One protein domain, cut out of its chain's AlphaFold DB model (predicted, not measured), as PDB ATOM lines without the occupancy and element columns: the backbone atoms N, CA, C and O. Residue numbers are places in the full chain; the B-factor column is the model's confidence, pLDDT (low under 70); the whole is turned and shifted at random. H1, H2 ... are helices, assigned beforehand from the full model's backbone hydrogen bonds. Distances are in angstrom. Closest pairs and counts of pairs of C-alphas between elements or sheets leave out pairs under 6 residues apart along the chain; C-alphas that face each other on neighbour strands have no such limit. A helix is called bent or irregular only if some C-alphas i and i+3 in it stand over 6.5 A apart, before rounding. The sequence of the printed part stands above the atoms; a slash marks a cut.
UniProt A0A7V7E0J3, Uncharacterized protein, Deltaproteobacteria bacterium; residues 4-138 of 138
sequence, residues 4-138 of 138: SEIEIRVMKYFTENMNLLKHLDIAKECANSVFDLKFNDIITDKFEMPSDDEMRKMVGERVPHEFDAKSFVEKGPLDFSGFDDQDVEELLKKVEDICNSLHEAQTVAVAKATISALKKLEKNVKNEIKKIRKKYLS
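What this domain is: This is residues 4 to 138 of the 138 residues of an uncharacterized protein of Deltaproteobacteria bacterium (UniProt A0A7V7E0J3). One very long helix, H5, runs along a rod; H2 and H3 pack on it, H1 and H4 lie near its earlier part, and residues 81 to 87 and 131 to 138 stick out. The printed part has 135 residues with five named helices, H1 to H5, and no named strand: all helix. It is only just extended, close to loose: radius of gyration of the C-alphas 21.6 A, spans 80 by 22 by 22 A.

Where its parts are: H1, residues 4 to 17, starts at C-alpha 4 (220.188, 146.768, 280.466). H2, 20 to 43, 32.0 A long, is irregular, with C-alphas 37 and 40 7.9 A apart. H3 is 52 to 60, H4 69 to 75. H5, 85 to 136, 74.6 A, ends at C-alpha 136 (259.613, 110.412, 239.462).

How they stand to each other: H1 is close to H5 but not clearly touching: the closest C-alphas, Val 10 and Val 95, are 7.3 A apart. Residues 106 to 129 of H5 touch H2, closest C-alphas Ala 27 and Thr 114, 4.5 A, a steep tilt of 40 degrees. H3 touches H5, closest C-alphas Arg 56 and Ala 111, 5.1 A. H4 is close to H5 but not clearly touching, closest C-alphas Ala 69 and Leu 92, 6.8 A. O i to N i+4 pairs are within hydrogen-bond range throughout H1, H3, H4 and H5, and 18 of 20 in H2.

The domain as a whole: The printed part has no cut and no long link. Residues 15 to 21 are among the 16 under pLDDT 70.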
ATOM      1  N   SER A   4     219.277 146.524 281.593       65.62
ATOM      2  CA  SER A   4     220.188 146.768 280.466       65.62
ATOM      3  C   SER A   4     221.649 146.969 280.887       65.62
ATOM      4  O   SER A   4     222.563 146.686 280.122       65.62
ATOM      5  N   GLU A   5     221.893 147.451 282.104       69.06
ATOM      6  CA  GLU A   5     223.244 147.685 282.617       69.06
ATOM      7  C   GLU A   5     223.909 146.380 283.076       69.06
ATOM      8  O   GLU A   5     225.105 146.188 282.863       69.06
ATOM      9  N   ILE A   6     223.116 145.459 283.635       68.75
ATOM     10  CA  ILE A   6     223.533 144.085 283.947       68.75
ATOM     11  C   ILE A   6     223.970 143.378 282.664       68.75
ATOM     12  O   ILE A   6     225.086 142.871 282.596       68.75
ATOM     13  N   GLU A   7     223.120 143.399 281.635       66.88
ATOM     14  CA  GLU A   7     223.388 142.742 280.351       66.88
ATOM     15  C   GLU A   7     224.688 143.254 279.713       66.88
ATOM     16  O   GLU A   7     225.532 142.454 279.313       66.88
ATOM     17  N   ILE A   8     224.916 144.573 279.700       68.75
ATOM     18  CA  ILE A   8     226.148 145.168 279.158       68.75
ATOM     19  C   ILE A   8     227.388 144.722 279.944       68.75
ATOM     20  O   ILE A   8     228.407 144.384 279.339       68.75
ATOM     21  N   ARG A   9     227.334 144.713 281.282       72.31
ATOM     22  CA  ARG A   9     228.479 144.312 282.120       72.31
ATOM     23  C   ARG A   9     228.812 142.831 281.965       72.31
ATOM     24  O   ARG A   9     229.986 142.483 281.869       72.31
ATOM     25  N   VAL A  10     227.789 141.985 281.880       69.12
ATOM     26  CA  VAL A  10     227.913 140.543 281.630       69.12
ATOM     27  C   VAL A  10     228.530 140.295 280.251       69.12
ATOM     28  O   VAL A  10     229.528 139.588 280.137       69.12
ATOM     29  N   MET A  11     228.008 140.941 279.203       69.06
ATOM     30  CA  MET A  11     228.560 140.827 277.848       69.06
ATOM     31  C   MET A  11     230.005 141.324 277.767       69.06
ATOM     32  O   MET A  11     230.826 140.711 277.086       69.06
ATOM     33  N   LYS A  12     230.341 142.409 278.473       70.12
ATOM     34  CA  LYS A  12     231.705 142.941 278.519       70.12
ATOM     35  C   LYS A  12     232.666 141.962 279.191       70.12
ATOM     36  O   LYS A  12     233.699 141.659 278.605       70.12
ATOM     37  N   TYR A  13     232.288 141.405 280.342       73.62
ATOM     38  CA  TYR A  13     233.068 140.373 281.025       73.62
ATOM     39  C   TYR A  13     233.335 139.170 280.117       73.62
ATOM     40  O   TYR A  13     234.479 138.740 279.991       73.62
ATOM     41  N   PHE A  14     232.324 138.661 279.408       70.38
ATOM     42  CA  PHE A  14     232.550 137.557 278.472       70.38
ATOM     43  C   PHE A  14     233.415 137.955 277.285       70.38
ATOM     44  O   PHE A  14     234.288 137.192 276.891       70.38
ATOM     45  N   THR A  15     233.228 139.153 276.735       68.19
ATOM     46  CA  THR A  15     234.050 139.630 275.615       68.19
ATOM     47  C   THR A  15     235.524 139.751 276.001       68.19
ATOM     48  O   THR A  15     236.390 139.363 275.222       68.19
ATOM     49  N   GLU A  16     235.815 140.233 277.207       66.94
ATOM     50  CA  GLU A  16     237.181 140.387 277.721       66.94
ATOM     51  C   GLU A  16     237.845 139.044 278.058       66.94
ATOM     52  O   GLU A  16     239.067 138.929 277.976       66.94
ATOM     53  N   ASN A  17     237.050 138.017 278.372       65.12
ATOM     54  CA  ASN A  17     237.532 136.667 278.670       65.12
ATOM     55  C   ASN A  17     237.440 135.700 277.470       65.12
ATOM     56  O   ASN A  17     237.915 134.569 277.553       65.12
ATOM     57  N   MET A  18     236.891 136.124 276.325       66.50
ATOM     58  CA  MET A  18     236.875 135.322 275.098       66.50
ATOM     59  C   MET A  18     238.275 135.231 274.484       66.50
ATOM     60  O   MET A  18     238.738 136.130 273.780       66.50
ATOM     61  N   ASN A  19     238.952 134.101 274.693       68.25
ATOM     62  CA  ASN A  19     240.281 133.872 274.137       68.25
ATOM     63  C   ASN A  19     240.214 133.390 272.674       68.25
ATOM     64  O   ASN A  19     240.345 132.204 272.365       68.25
ATOM     65  N   LEU A  20     240.036 134.338 271.749       67.44
ATOM     66  CA  LEU A  20     239.981 134.077 270.303       67.44
ATOM     67  C   LEU A  20     241.225 133.352 269.762       67.44
ATOM     68  O   LEU A  20     241.108 132.534 268.851       67.44
ATOM     69  N   LEU A  21     242.409 133.625 270.322       69.19
ATOM     70  CA  LEU A  21     243.653 132.961 269.917       69.19
ATOM     71  C   LEU A  21     243.632 131.476 270.295       69.19
ATOM     72  O   LEU A  21     243.901 130.632 269.443       69.19
ATOM     73  N   LYS A  22     243.198 131.152 271.521       76.12
ATOM     74  CA  LYS A  22     243.001 129.767 271.984       76.12
ATOM     75  C   LYS A  22     242.030 129.013 271.071       76.12
ATOM     76  O   LYS A  22     242.307 127.882 270.688       76.12
ATOM     77  N   HIS A  23     240.937 129.645 270.643       79.25
ATOM     78  CA  HIS A  23     239.980 129.029 269.714       79.25
ATOM     79  C   HIS A  23     240.550 128.783 268.305       79.25
ATOM     80  O   HIS A  23     240.225 127.772 267.681       79.25
ATOM     81  N   LEU A  24     241.423 129.662 267.803       80.44
ATOM     82  CA  LEU A  24     242.121 129.445 266.530       80.44
ATOM     83  C   LEU A  24     243.131 128.298 266.606       80.44
ATOM     84  O   LEU A  24     243.279 127.560 265.631       80.44
ATOM     85  N   ASP A  25     243.819 128.141 267.733       86.56
ATOM     86  CA  ASP A  25     244.759 127.037 267.921       86.56
ATOM     87  C   ASP A  25     244.026 125.701 268.083       86.56
ATOM     88  O   ASP A  25     244.381 124.749 267.388       86.56
ATOM     89  N   ILE A  26     242.908 125.670 268.821       86.25
ATOM     90  CA  ILE A  26     242.000 124.507 268.863       86.25
ATOM     91  C   ILE A  26     241.564 124.118 267.445       86.25
ATOM     92  O   ILE A  26     241.611 122.945 267.079       86.25
ATOM     93  N   ALA A  27     241.190 125.088 266.602       87.31
ATOM     94  CA  ALA A  27     240.785 124.796 265.228       87.31
ATOM     95  C   ALA A  27     241.910 124.144 264.397       87.31
ATOM     96  O   ALA A  27     241.659 123.220 263.620       87.31
ATOM     97  N   LYS A  28     243.160 124.600 264.552       89.31
ATOM     98  CA  LYS A  28     244.317 124.002 263.864       89.31
ATOM     99  C   LYS A  28     244.621 122.600 264.383       89.31
ATOM    100  O   LYS A  28     244.873 121.708 263.579       89.31
ATOM    101  N   GLU A  29     244.592 122.399 265.695       90.12
ATOM    102  CA  GLU A  29     244.833 121.096 266.323       90.12
ATOM    103  C   GLU A  29     243.791 120.064 265.894       90.12
ATOM    104  O   GLU A  29     244.136 118.939 265.535       90.12
ATOM    105  N   CYS A  30     242.516 120.456 265.859       88.31
ATOM    106  CA  CYS A  30     241.444 119.617 265.337       88.31
ATOM    107  C   CYS A  30     241.667 119.280 263.859       88.31
ATOM    108  O   CYS A  30     241.536 118.119 263.471       88.31
ATOM    109  N   ALA A  31     242.067 120.259 263.040       89.88
ATOM    110  CA  ALA A  31     242.321 120.034 261.619       89.88
ATOM    111  C   ALA A  31     243.491 119.067 261.402       89.88
ATOM    112  O   ALA A  31     243.373 118.150 260.594       89.88
ATOM    113  N   ASN A  32     244.582 119.227 262.155       89.94
ATOM    114  CA  ASN A  32     245.729 118.320 262.117       89.94
ATOM    115  C   ASN A  32     245.342 116.911 262.578       89.94
ATOM    116  O   ASN A  32     245.667 115.943 261.906       89.94
ATOM    117  N   SER A  33     244.565 116.788 263.657       90.19
ATOM    118  CA  SER A  33     244.099 115.488 264.153       90.19
ATOM    119  C   SER A  33     243.268 114.733 263.110       90.19
ATOM    120  O   SER A  33     243.455 113.531 262.938       90.19
ATOM    121  N   VAL A  34     242.362 115.417 262.400       87.31
ATOM    122  CA  VAL A  34     241.588 114.799 261.308       87.31
ATOM    123  C   VAL A  34     242.499 114.457 260.132       87.31
ATOM    124  O   VAL A  34     242.391 113.370 259.565       87.31
ATOM    125  N   PHE A  35     243.403 115.368 259.780       89.19
ATOM    126  CA  PHE A  35     244.353 115.182 258.693       89.19
ATOM    127  C   PHE A  35     245.245 113.953 258.913       89.19
ATOM    128  O   PHE A  35     245.364 113.132 258.008       89.19
ATOM    129  N   ASP A  36     245.800 113.778 260.111       89.31
ATOM    130  CA  ASP A  36     246.671 112.652 260.456       89.31
ATOM    131  C   ASP A  36     245.920 111.317 260.377       89.31
ATOM    132  O   ASP A  36     246.411 110.351 259.791       89.31
ATOM    133  N   LEU A  37     244.684 111.274 260.888       89.62
ATOM    134  CA  LEU A  37     243.832 110.082 260.829       89.62
ATOM    135  C   LEU A  37     243.430 109.710 259.397       89.62
ATOM    136  O   LEU A  37     243.233 108.533 259.092       89.62
ATOM    137  N   LYS A  38     243.275 110.707 258.523       90.06
ATOM    138  CA  LYS A  38     242.760 110.545 257.157       90.06
ATOM    139  C   LYS A  38     243.821 110.717 256.080       90.06
ATOM    140  O   LYS A  38     243.489 110.730 254.897       90.06
ATOM    141  N   PHE A  39     245.095 110.779 256.459       88.38
ATOM    142  CA  PHE A  39     246.192 111.045 255.535       88.38
ATOM    143  C   PHE A  39     246.191 110.081 254.343       88.38
ATOM    144  O   PHE A  39     246.238 110.511 253.194       88.38
ATOM    145  N   ASN A  40     246.053 108.778 254.603       90.06
ATOM    146  CA  ASN A  40     246.023 107.759 253.549       90.06
ATOM    147  C   ASN A  40     244.853 107.951 252.573       90.06
ATOM    148  O   ASN A  40     245.023 107.800 251.362       90.06
ATOM    149  N   ASP A  41     243.684 108.334 253.074       90.12
ATOM    150  CA  ASP A  41     242.519 108.616 252.236       90.12
ATOM    151  C   ASP A  41     242.757 109.888 251.403       90.12
ATOM    152  O   ASP A  41     242.410 109.940 250.223       90.12
ATOM    153  N   ILE A  42     243.428 110.896 251.977       87.38
ATOM    154  CA  ILE A  42     243.765 112.158 251.302       87.38
ATOM    155  C   ILE A  42     244.726 111.909 250.139       87.38
ATOM    156  O   ILE A  42     244.499 112.403 249.033       87.38
ATOM    157  N   ILE A  43     245.784 111.123 250.359       87.38
ATOM    158  CA  ILE A  43     246.798 110.845 249.330       87.38
ATOM    159  C   ILE A  43     246.304 109.880 248.239       87.38
ATOM    160  O   ILE A  43     246.905 109.805 247.163       87.38
ATOM    161  N   THR A  44     245.226 109.138 248.512       87.38
ATOM    162  CA  THR A  44     244.600 108.193 247.572       87.38
ATOM    163  C   THR A  44     243.325 108.731 246.915       87.38
ATOM    164  O   THR A  44     242.668 107.977 246.204       87.38
ATOM    165  N   ASP A  45     242.998 110.018 247.104       83.31
ATOM    166  CA  ASP A  45     241.769 110.669 246.606       83.31
ATOM    167  C   ASP A  45     240.459 109.995 247.076       83.31
ATOM    168  O   ASP A  45     239.413 110.132 246.450       83.31
ATOM    169  N   LYS A  46     240.500 109.295 248.215       90.06
ATOM    170  CA  LYS A  46     239.334 108.669 248.865       90.06
ATOM    171  C   LYS A  46     238.782 109.483 250.033       90.06
ATOM    172  O   LYS A  46     237.814 109.072 250.661       90.06
ATOM    173  N   PHE A  47     239.428 110.594 250.371       90.00
ATOM    174  CA  PHE A  47     239.024 111.418 251.500       90.00
ATOM    175  C   PHE A  47     237.738 112.188 251.213       90.00
ATOM    176  O   PHE A  47     237.665 112.966 250.260       90.00
ATOM    177  N   GLU A  48     236.764 112.014 252.102       89.50
ATOM    178  CA  GLU A  48     235.544 112.808 252.162       89.50
ATOM    179  C   GLU A  48     235.648 113.810 253.314       89.50
ATOM    180  O   GLU A  48     235.973 113.455 254.450       89.50
ATOM    181  N   MET A  49     235.395 115.082 253.007       88.62
ATOM    182  CA  MET A  49     235.402 116.146 254.006       88.62
ATOM    183  C   MET A  49     234.262 115.918 255.008       88.62
ATOM    184  O   MET A  49     233.123 115.765 254.561       88.62
ATOM    185  N   PRO A  50     234.521 115.971 256.329       89.12
ATOM    186  CA  PRO A  50     233.451 115.923 257.315       89.12
ATOM    187  C   PRO A  50     232.446 117.057 257.095       89.12
ATOM    188  O   PRO A  50     232.825 118.180 256.741       89.12
ATOM    189  N   SER A  51     231.173 116.770 257.340       89.25
ATOM    190  CA  SER A  51     230.117 117.779 257.363       89.25
ATOM    191  C   SER A  51     230.306 118.774 258.515       89.25
ATOM    192  O   SER A  51     231.020 118.511 259.488       89.25
ATOM    193  N   ASP A  52     229.631 119.924 258.428       86.25
ATOM    194  CA  ASP A  52     229.651 120.944 259.484       86.25
ATOM    195  C   ASP A  52     229.191 120.368 260.837       86.25
ATOM    196  O   ASP A  52     229.794 120.672 261.868       86.25
ATOM    197  N   ASP A  53     228.185 119.488 260.840       88.19
ATOM    198  CA  ASP A  53     227.656 118.857 262.054       88.19
ATOM    199  C   ASP A  53     228.624 117.840 262.665       88.19
ATOM    200  O   ASP A  53     228.798 117.800 263.888       88.19
ATOM    201  N   GLU A  54     229.278 117.025 261.836       88.62
ATOM    202  CA  GLU A  54     230.313 116.091 262.291       88.62
ATOM    203  C   GLU A  54     231.505 116.846 262.869       88.62
ATOM    204  O   GLU A  54     232.002 116.497 263.941       88.62
ATOM    205  N   MET A  55     231.929 117.921 262.199       90.00
ATOM    206  CA  MET A  55     233.011 118.754 262.702       90.00
ATOM    207  C   MET A  55     232.622 119.429 264.013       90.00
ATOM    208  O   MET A  55     233.413 119.402 264.951       90.00
ATOM    209  N   ARG A  56     231.404 119.975 264.120       89.38
ATOM    210  CA  ARG A  56     230.895 120.593 265.352       89.38
ATOM    211  C   ARG A  56     230.952 119.627 266.532       89.38
ATOM    212  O   ARG A  56     231.393 120.024 267.606       89.38
ATOM    213  N   LYS A  57     230.551 118.368 266.332       88.44
ATOM    214  CA  LYS A  57     230.636 117.326 267.368       88.44
ATOM    215  C   LYS A  57     232.083 117.028 267.761       88.44
ATOM    216  O   LYS A  57     232.379 116.993 268.946       88.44
ATOM    217  N   MET A  58     232.985 116.880 266.787       86.00
ATOM    218  CA  MET A  58     234.406 116.611 267.056       86.00
ATOM    219  C   MET A  58     235.107 117.751 267.802       86.00
ATOM    220  O   MET A  58     235.950 117.493 268.658       86.00
ATOM    221  N   VAL A  59     234.794 119.010 267.471       87.50
ATOM    222  CA  VAL A  59     235.430 120.161 268.126       87.50
ATOM    223  C   VAL A  59     234.761 120.534 269.444       87.50
ATOM    224  O   VAL A  59     235.441 121.080 270.302       87.50
ATOM    225  N   GLY A  60     233.468 120.241 269.624       83.88
ATOM    226  CA  GLY A  60     232.689 120.656 270.795       83.88
ATOM    227  C   GLY A  60     233.298 120.214 272.120       83.88
ATOM    228  O   GLY A  60     233.412 121.018 273.033       83.88
ATOM    229  N   GLU A  61     233.810 118.984 272.192       81.50
ATOM    230  CA  GLU A  61     234.483 118.466 273.393       81.50
ATOM    231  C   GLU A  61     235.816 119.172 273.705       81.50
ATOM    232  O   GLU A  61     236.326 119.088 274.819       81.50
ATOM    233  N   ARG A  62     236.404 119.854 272.716       81.88
ATOM    234  CA  ARG A  62     237.704 120.534 272.819       81.88
ATOM    235  C   ARG A  62     237.576 122.042 272.980       81.88
ATOM    236  O   ARG A  62     238.548 122.695 273.360       81.88
ATOM    237  N   VAL A  63     236.413 122.610 272.672       80.94
ATOM    238  CA  VAL A  63     236.138 124.014 272.965       80.94
ATOM    239  C   VAL A  63     235.878 124.110 274.468       80.94
ATOM    240  O   VAL A  63     234.995 123.430 274.979       80.94
ATOM    241  N   PRO A  64     236.650 124.909 275.214       75.69
ATOM    242  CA  PRO A  64     236.442 125.033 276.646       75.69
ATOM    243  C   PRO A  64     235.115 125.749 276.929       75.69
ATOM    244  O   PRO A  64     234.791 126.757 276.297       75.69
ATOM    245  N   HIS A  65     234.367 125.228 277.897       74.06
ATOM    246  CA  HIS A  65     233.245 125.921 278.516       74.06
ATOM    247  C   HIS A  65     233.718 126.460 279.870       74.06
ATOM    248  O   HIS A  65     234.048 125.684 280.762       74.06
ATOM    249  N   GLU A  66     233.850 127.782 279.993       68.56
ATOM    250  CA  GLU A  66     234.567 128.418 281.113       68.56
ATOM    251  C   GLU A  66     233.633 129.124 282.118       68.56
ATOM    252  O   GLU A  66     234.105 129.890 282.956       68.56
ATOM    253  N   PHE A  67     232.312 128.896 282.064       72.31
ATOM    254  CA  PHE A  67     231.404 129.510 283.034       72.31
ATOM    255  C   PHE A  67     231.410 128.757 284.370       72.31
ATOM    256  O   PHE A  67     230.992 127.607 284.454       72.31
ATOM    257  N   ASP A  68     231.856 129.440 285.423       73.81
ATOM    258  CA  ASP A  68     231.726 129.007 286.814       73.81
ATOM    259  C   ASP A  68     230.882 130.031 287.579       73.81
ATOM    260  O   ASP A  68     231.320 131.162 287.816       73.81
ATOM    261  N   ALA A  69     229.676 129.625 287.980       74.19
ATOM    262  CA  ALA A  69     228.749 130.471 288.723       74.19
ATOM    263  C   ALA A  69     229.360 130.975 290.039       74.19
ATOM    264  O   ALA A  69     229.155 132.131 290.408       74.19
ATOM    265  N   LYS A  70     230.169 130.152 290.723       77.75
ATOM    266  CA  LYS A  70     230.794 130.539 291.992       77.75
ATOM    267  C   LYS A  70     231.833 131.638 291.779       77.75
ATOM    268  O   LYS A  70     231.773 132.675 292.436       77.75
ATOM    269  N   SER A  71     232.741 131.459 290.818       77.75
ATOM    270  CA  SER A  71     233.691 132.510 290.443       77.75
ATOM    271  C   SER A  71     232.991 133.768 289.916       77.75
ATOM    272  O   SER A  71     233.490 134.869 290.140       77.75
ATOM    273  N   PHE A  72     231.853 133.639 289.228       76.81
ATOM    274  CA  PHE A  72     231.091 134.787 288.735       76.81
ATOM    275  C   PHE A  72     230.468 135.609 289.873       76.81
ATOM    276  O   PHE A  72     230.478 136.834 289.810       76.81
ATOM    277  N   VAL A  73     229.981 134.969 290.938       78.88
ATOM    278  CA  VAL A  73     229.474 135.681 292.124       78.88
ATOM    279  C   VAL A  73     230.610 136.331 292.918       78.88
ATOM    280  O   VAL A  73     230.489 137.478 293.336       78.88
ATOM    281  N   GLU A  74     231.729 135.627 293.113       79.25
ATOM    282  CA  GLU A  74     232.831 136.101 293.967       79.25
ATOM    283  C   GLU A  74     233.732 137.151 293.298       79.25
ATOM    284  O   GLU A  74     234.289 138.017 293.974       79.25
ATOM    285  N   LYS A  75     233.943 137.042 291.981       78.06
ATOM    286  CA  LYS A  75     234.941 137.828 291.227       78.06
ATOM    287  C   LYS A  75     234.378 138.467 289.962       78.06
ATOM    288  O   LYS A  75     235.126 139.094 289.211       78.06
ATOM    289  N   GLY A  76     233.096 138.252 289.678       72.00
ATOM    290  CA  GLY A  76     232.466 138.746 288.466       72.00
ATOM    291  C   GLY A  76     232.159 140.243 288.510       72.00
ATOM    292  O   GLY A  76     232.430 140.944 289.484       72.00
ATOM    293  N   PRO A  77     231.586 140.764 287.417       75.56
ATOM    294  CA  PRO A  77     231.420 142.200 287.199       75.56
ATOM    295  C   PRO A  77     230.196 142.798 287.919       75.56
ATOM    296  O   PRO A  77     229.898 143.986 287.738       75.56
ATOM    297  N   LEU A  78     229.440 141.980 288.657       79.19
ATOM    298  CA  LEU A  78     228.191 142.360 289.308       79.19
ATOM    299  C   LEU A  78     228.360 142.335 290.825       79.19
ATOM    300  O   LEU A  78     228.883 141.379 291.383       79.19
ATOM    301  N   ASP A  79     227.874 143.390 291.471       78.44
ATOM    302  CA  ASP A  79     227.682 143.413 292.914       78.44
ATOM    303  C   ASP A  79     226.283 142.874 293.220       78.44
ATOM    304  O   ASP A  79     225.279 143.440 292.776       78.44
ATOM    305  N   PHE A  80     226.240 141.755 293.937       76.88
ATOM    306  CA  PHE A  80     225.007 141.086 294.345       76.88
ATOM    307  C   PHE A  80     224.534 141.522 295.737       76.88
ATOM    308  O   PHE A  80     223.490 141.066 296.199       76.88
ATOM    309  N   SER A  81     225.269 142.410 296.421       75.00
ATOM    310  CA  SER A  81     224.866 142.897 297.737       75.00
ATOM    311  C   SER A  81     223.537 143.663 297.647       75.00
ATOM    312  O   SER A  81     223.402 144.667 296.949       75.00
ATOM    313  N   GLY A  82     222.513 143.147 298.332       74.00
ATOM    314  CA  GLY A  82     221.166 143.727 298.345       74.00
ATOM    315  C   GLY A  82     220.161 143.103 297.373       74.00
ATOM    316  O   GLY A  82     219.029 143.579 297.330       74.00
ATOM    317  N   PHE A  83     220.536 142.056 296.634       77.44
ATOM    318  CA  PHE A  83     219.571 141.145 296.010       77.44
ATOM    319  C   PHE A  83     219.198 140.033 296.995       77.44
ATOM    320  O   PHE A  83     220.021 139.646 297.827       77.44
ATOM    321  N   ASP A  84     217.960 139.547 296.923       83.31
ATOM    322  CA  ASP A  84     217.587 138.321 297.624       83.31
ATOM    323  C   ASP A  84     218.083 137.084 296.858       83.31
ATOM    324  O   ASP A  84     218.454 137.155 295.683       83.31
ATOM    325  N   ASP A  85     218.129 135.939 297.540       81.69
ATOM    326  CA  ASP A  85     218.693 134.710 296.973       81.69
ATOM    327  C   ASP A  85     217.960 134.267 295.694       81.69
ATOM    328  O   ASP A  85     218.571 133.698 294.789       81.69
ATOM    329  N   GLN A  86     216.662 134.568 295.592       85.69
ATOM    330  CA  GLN A  86     215.824 134.169 294.465       85.69
ATOM    331  C   GLN A  86     216.124 135.005 293.209       85.69
ATOM    332  O   GLN A  86     216.246 134.453 292.113       85.69
ATOM    333  N   ASP A  87     216.310 136.317 293.365       80.81
ATOM    334  CA  ASP A  87     216.722 137.214 292.286       80.81
ATOM    335  C   ASP A  87     218.139 136.884 291.785       80.81
ATOM    336  O   ASP A  87     218.414 136.947 290.580       80.81
ATOM    337  N   VAL A  88     219.047 136.511 292.697       80.56
ATOM    338  CA  VAL A  88     220.408 136.076 292.348       80.56
ATOM    339  C   VAL A  88     220.366 134.789 291.526       80.56
ATOM    340  O   VAL A  88     221.025 134.711 290.488       80.56
ATOM    341  N   GLU A  89     219.572 133.801 291.938       84.06
ATOM    342  CA  GLU A  89     219.436 132.527 291.225       84.06
ATOM    343  C   GLU A  89     218.860 132.718 289.812       84.06
ATOM    344  O   GLU A  89     219.399 132.187 288.835       84.06
ATOM    345  N   GLU A  90     217.817 133.543 289.662       83.38
ATOM    346  CA  GLU A  90     217.234 133.839 288.350       83.38
ATOM    347  C   GLU A  90     218.238 134.548 287.426       83.38
ATOM    348  O   GLU A  90     218.294 134.290 286.216       83.38
ATOM    349  N   LEU A  91     219.050 135.446 287.986       79.75
ATOM    350  CA  LEU A  91     220.066 136.164 287.233       79.75
ATOM    351  C   LEU A  91     221.214 135.247 286.809       79.75
ATOM    352  O   LEU A  91     221.622 135.300 285.649       79.75
ATOM    353  N   LEU A  92     221.696 134.380 287.701       82.38
ATOM    354  CA  LEU A  92     222.727 133.395 287.376       82.38
ATOM    355  C   LEU A  92     222.275 132.459 286.261       82.38
ATOM    356  O   LEU A  92     223.033 132.244 285.318       82.38
ATOM    357  N   LYS A  93     221.021 132.003 286.295       84.88
ATOM    358  CA  LYS A  93     220.452 131.174 285.229       84.88
ATOM    359  C   LYS A  93     220.453 131.883 283.873       84.88
ATOM    360  O   LYS A  93     220.861 131.312 282.868       84.88
ATOM    361  N   LYS A  94     220.061 133.160 283.832       81.19
ATOM    362  CA  LYS A  94     220.111 133.964 282.596       81.19
ATOM    363  C   LYS A  94     221.538 134.151 282.082       81.19
ATOM    364  O   LYS A  94     221.761 134.150 280.874       81.19
ATOM    365  N   VAL A  95     222.498 134.341 282.984       78.06
ATOM    366  CA  VAL A  95     223.917 134.457 282.627       78.06
ATOM    367  C   VAL A  95     224.433 133.130 282.068       78.06
ATOM    368  O   VAL A  95     225.113 133.134 281.044       78.06
ATOM    369  N   GLU A  96     224.069 132.005 282.678       81.94
ATOM    370  CA  GLU A  96     224.404 130.661 282.205       81.94
ATOM    371  C   GLU A  96     223.820 130.383 280.809       81.94
ATOM    372  O   GLU A  96     224.542 129.939 279.917       81.94
ATOM    373  N   ASP A  97     222.558 130.743 280.558       83.62
ATOM    374  CA  ASP A  97     221.925 130.612 279.237       83.62
ATOM    375  C   ASP A  97     222.677 131.409 278.150       83.62
ATOM    376  O   ASP A  97     222.875 130.935 277.022       83.62
ATOM    377  N   ILE A  98     223.150 132.614 278.492       79.75
ATOM    378  CA  ILE A  98     223.991 133.429 277.604       79.75
ATOM    379  C   ILE A  98     225.345 132.744 277.370       79.75
ATOM    380  O   ILE A  98     225.816 132.713 276.231       79.75
ATOM    381  N   CYS A  99     225.959 132.163 278.405       76.75
ATOM    382  CA  CYS A  99     227.220 131.425 278.278       76.75
ATOM    383  C   CYS A  99     227.089 130.229 277.349       76.75
ATOM    384  O   CYS A  99     227.937 130.032 276.482       76.75
ATOM    385  N   ASN A 100     226.017 129.456 277.505       82.75
ATOM    386  CA  ASN A 100     225.724 128.305 276.663       82.75
ATOM    387  C   ASN A 100     225.553 128.730 275.202       82.75
ATOM    388  O   ASN A 100     226.165 128.145 274.308       82.75
ATOM    389  N   SER A 101     224.814 129.817 274.967       82.00
ATOM    390  CA  SER A 101     224.610 130.374 273.625       82.00
ATOM    391  C   SER A 101     225.920 130.861 272.986       82.00
ATOM    392  O   SER A 101     226.184 130.604 271.810       82.00
ATOM    393  N   LEU A 102     226.772 131.549 273.756       78.62
ATOM    394  CA  LEU A 102     228.085 132.005 273.292       78.62
ATOM    395  C   LEU A 102     229.017 130.828 272.999       78.62
ATOM    396  O   LEU A 102     229.685 130.821 271.966       78.62
ATOM    397  N   HIS A 103     229.038 129.828 273.874       82.88
ATOM    398  CA  HIS A 103     229.840 128.625 273.711       82.88
ATOM    399  C   HIS A 103     229.426 127.828 272.465       82.88
ATOM    400  O   HIS A 103     230.282 127.385 271.694       82.88
ATOM    401  N   GLU A 104     228.124 127.703 272.194       84.81
ATOM    402  CA  GLU A 104     227.638 127.082 270.960       84.81
ATOM    403  C   GLU A 104     228.099 127.871 269.723       84.81
ATOM    404  O   GLU A 104     228.644 127.292 268.778       84.81
ATOM    405  N   ALA A 105     227.957 129.199 269.742       82.88
ATOM    406  CA  ALA A 105     228.397 130.057 268.643       82.88
ATOM    407  C   ALA A 105     229.912 129.948 268.388       82.88
ATOM    408  O   ALA A 105     230.347 129.842 267.235       82.88
ATOM    409  N   GLN A 106     230.719 129.915 269.451       83.19
ATOM    410  CA  GLN A 106     232.162 129.679 269.374       83.19
ATOM    411  C   GLN A 106     232.474 128.309 268.781       83.19
ATOM    412  O   GLN A 106     233.313 128.204 267.889       83.19
ATOM    413  N   THR A 107     231.772 127.269 269.223       86.94
ATOM    414  CA  THR A 107     231.956 125.902 268.728       86.94
ATOM    415  C   THR A 107     231.688 125.811 267.230       86.94
ATOM    416  O   THR A 107     232.485 125.239 266.485       86.94
ATOM    417  N   VAL A 108     230.623 126.457 266.749       88.00
ATOM    418  CA  VAL A 108     230.324 126.554 265.313       88.00
ATOM    419  C   VAL A 108     231.418 127.319 264.560       88.00
ATOM    420  O   VAL A 108     231.823 126.909 263.468       88.00
ATOM    421  N   ALA A 109     231.925 128.418 265.121       86.06
ATOM    422  CA  ALA A 109     233.001 129.191 264.503       86.06
ATOM    423  C   ALA A 109     234.307 128.381 264.401       86.06
ATOM    424  O   ALA A 109     234.933 128.351 263.337       86.06
ATOM    425  N   VAL A 110     234.684 127.671 265.469       88.25
ATOM    426  CA  VAL A 110     235.848 126.774 265.511       88.25
ATOM    427  C   VAL A 110     235.687 125.633 264.511       88.25
ATOM    428  O   VAL A 110     236.628 125.344 263.773       88.25
ATOM    429  N   ALA A 111     234.502 125.027 264.406       90.31
ATOM    430  CA  ALA A 111     234.231 123.968 263.433       90.31
ATOM    431  C   ALA A 111     234.461 124.454 261.991       90.31
ATOM    432  O   ALA A 111     235.204 123.836 261.224       90.31
ATOM    433  N   LYS A 112     233.917 125.625 261.639       89.81
ATOM    434  CA  LYS A 112     234.121 126.246 260.318       89.81
ATOM    435  C   LYS A 112     235.592 126.570 260.049       89.81
ATOM    436  O   LYS A 112     236.091 126.324 258.947       89.81
ATOM    437  N   ALA A 113     236.299 127.102 261.046       89.81
ATOM    438  CA  ALA A 113     237.729 127.382 260.943       89.81
ATOM    439  C   ALA A 113     238.547 126.093 260.740       89.81
ATOM    440  O   ALA A 113     239.445 126.066 259.897       89.81
ATOM    441  N   THR A 114     238.178 125.019 261.437       90.62
ATOM    442  CA  THR A 114     238.793 123.689 261.333       90.62
ATOM    443  C   THR A 114     238.633 123.118 259.926       90.62
ATOM    444  O   THR A 114     239.620 122.733 259.303       90.62
ATOM    445  N   ILE A 115     237.419 123.153 259.364       92.56
ATOM    446  CA  ILE A 115     237.153 122.718 257.980       92.56
ATOM    447  C   ILE A 115     237.990 123.524 256.983       92.56
ATOM    448  O   ILE A 115     238.572 122.970 256.050       92.56
ATOM    449  N   SER A 116     238.074 124.843 257.167       91.75
ATOM    450  CA  SER A 116     238.877 125.712 256.301       91.75
ATOM    451  C   SER A 116     240.370 125.368 256.361       91.75
ATOM    452  O   SER A 116     241.037 125.310 255.323       91.75
ATOM    453  N   ALA A 117     240.900 125.096 257.556       91.88
ATOM    454  CA  ALA A 117     242.280 124.655 257.740       91.88
ATOM    455  C   ALA A 117     242.526 123.282 257.091       91.88
ATOM    456  O   ALA A 117     243.487 123.126 256.335       91.88
ATOM    457  N   LEU A 118     241.617 122.327 257.288       91.94
ATOM    458  CA  LEU A 118     241.697 120.985 256.715       91.94
ATOM    459  C   LEU A 118     241.678 121.007 255.179       91.94
ATOM    460  O   LEU A 118     242.523 120.376 254.549       91.94
ATOM    461  N   LYS A 119     240.811 121.825 254.564       92.12
ATOM    462  CA  LYS A 119     240.790 122.052 253.104       92.12
ATOM    463  C   LYS A 119     242.132 122.550 252.565       92.12
ATOM    464  O   LYS A 119     242.558 122.157 251.478       92.12
ATOM    465  N   LYS A 120     242.808 123.437 253.305       92.25
ATOM    466  CA  LYS A 120     244.139 123.933 252.917       92.25
ATOM    467  C   LYS A 120     245.183 122.820 252.996       92.25
ATOM    468  O   LYS A 120     245.966 122.682 252.059       92.25
ATOM    469  N   LEU A 121     245.176 122.025 254.068       90.75
ATOM    470  CA  LEU A 121     246.089 120.889 254.239       90.75
ATOM    471  C   LEU A 121     245.902 119.840 253.137       90.75
ATOM    472  O   LEU A 121     246.871 119.476 252.472       90.75
ATOM    473  N   GLU A 122     244.658 119.436 252.879       91.88
ATOM    474  CA  GLU A 122     244.302 118.494 251.815       91.88
ATOM    475  C   GLU A 122     244.836 118.965 250.454       91.88
ATOM    476  O   GLU A 122     245.562 118.241 249.768       91.88
ATOM    477  N   LYS A 123     244.539 120.218 250.080       92.19
ATOM    478  CA  LYS A 123     244.997 120.809 248.816       92.19
ATOM    479  C   LYS A 123     246.521 120.831 248.714       92.19
ATOM    480  O   LYS A 123     247.066 120.530 247.650       92.19
ATOM    481  N   ASN A 124     247.210 121.207 249.790       91.69
ATOM    482  CA  ASN A 124     248.669 121.269 249.811       91.69
ATOM    483  C   ASN A 124     249.279 119.886 249.568       91.69
ATOM    484  O   ASN A 124     250.136 119.742 248.699       91.69
ATOM    485  N   VAL A 125     248.784 118.861 250.256       90.50
ATOM    486  CA  VAL A 125     249.303 117.494 250.137       90.50
ATOM    487  C   VAL A 125     249.023 116.895 248.766       90.50
ATOM    488  O   VAL A 125     249.938 116.356 248.143       90.50
ATOM    489  N   LYS A 126     247.813 117.073 248.225       88.75
ATOM    490  CA  LYS A 126     247.493 116.644 246.853       88.75
ATOM    491  C   LYS A 126     248.413 117.299 245.817       88.75
ATOM    492  O   LYS A 126     248.888 116.631 244.896       88.75
ATOM    493  N   ASN A 127     248.723 118.587 245.981       91.69
ATOM    494  CA  ASN A 127     249.657 119.292 245.103       91.69
ATOM    495  C   ASN A 127     251.088 118.748 245.209       91.69
ATOM    496  O   ASN A 127     251.732 118.551 244.177       91.69
ATOM    497  N   GLU A 128     251.581 118.489 246.420       89.62
ATOM    498  CA  GLU A 128     252.916 117.915 246.621       89.62
ATOM    499  C   GLU A 128     253.022 116.504 246.031       89.62
ATOM    500  O   GLU A 128     253.954 116.214 245.280       89.62
ATOM    501  N   ILE A 129     252.013 115.656 246.230       88.00
ATOM    502  CA  ILE A 129     251.964 114.319 245.620       88.00
ATOM    503  C   ILE A 129     251.966 114.410 244.100       88.00
ATOM    504  O   ILE A 129     252.698 113.675 243.436       88.00
ATOM    505  N   LYS A 130     251.188 115.331 243.524       88.44
ATOM    506  CA  LYS A 130     251.167 115.551 242.075       88.44
ATOM    507  C   LYS A 130     252.545 115.954 241.545       88.44
ATOM    508  O   LYS A 130     252.955 115.455 240.498       88.44
ATOM    509  N   LYS A 131     253.277 116.817 242.261       91.56
ATOM    510  CA  LYS A 131     254.656 117.193 241.906       91.56
ATOM    511  C   LYS A 131     255.607 115.998 241.983       91.56
ATOM    512  O   LYS A 131     256.390 115.805 241.059       91.56
ATOM    513  N   ILE A 132     255.520 115.185 243.038       89.62
ATOM    514  CA  ILE A 132     256.342 113.976 243.206       89.62
ATOM    515  C   ILE A 132     256.071 112.984 242.071       89.62
ATOM    516  O   ILE A 132     257.013 112.538 241.418       89.62
ATOM    517  N   ARG A 133     254.796 112.697 241.774       86.88
ATOM    518  CA  ARG A 133     254.400 111.822 240.658       86.88
ATOM    519  C   ARG A 133     254.954 112.331 239.329       86.88
ATOM    520  O   ARG A 133     255.560 111.559 238.602       86.88
ATOM    521  N   LYS A 134     254.832 113.634 239.055       91.50
ATOM    522  CA  LYS A 134     255.382 114.243 237.834       91.50
ATOM    523  C   LYS A 134     256.910 114.144 237.748       91.50
ATOM    524  O   LYS A 134     257.446 114.095 236.652       91.50
ATOM    525  N   LYS A 135     257.616 114.182 238.881       93.44
ATOM    526  CA  LYS A 135     259.086 114.176 238.918       93.44
ATOM    527  C   LYS A 135     259.688 112.775 238.776       93.44
ATOM    528  O   LYS A 135     260.781 112.659 238.234       93.44
ATOM    529  N   TYR A 136     259.027 111.753 239.316       87.56
ATOM    530  CA  TYR A 136     259.613 110.412 239.462       87.56
ATOM    531  C   TYR A 136     258.826 109.292 238.772       87.56
ATOM    532  O   TYR A 136     259.339 108.183 238.672       87.56
ATOM    533  N   LEU A 137     257.584 109.542 238.349       81.25
ATOM    534  CA  LEU A 137     256.675 108.530 237.788       81.25
ATOM    535  C   LEU A 137     256.066 108.956 236.439       81.25
ATOM    536  O   LEU A 137     255.176 108.276 235.933       81.25
ATOM    537  N   SER A 138     256.487 110.094 235.884       58.56
ATOM    538  CA  SER A 138     256.162 110.576 234.532       58.56
ATOM    539  C   SER A 138     257.448 110.696 233.734       58.56
ATOM    540  O   SER A 138     257.376 110.480 232.508       58.56
TER     541      SER A 138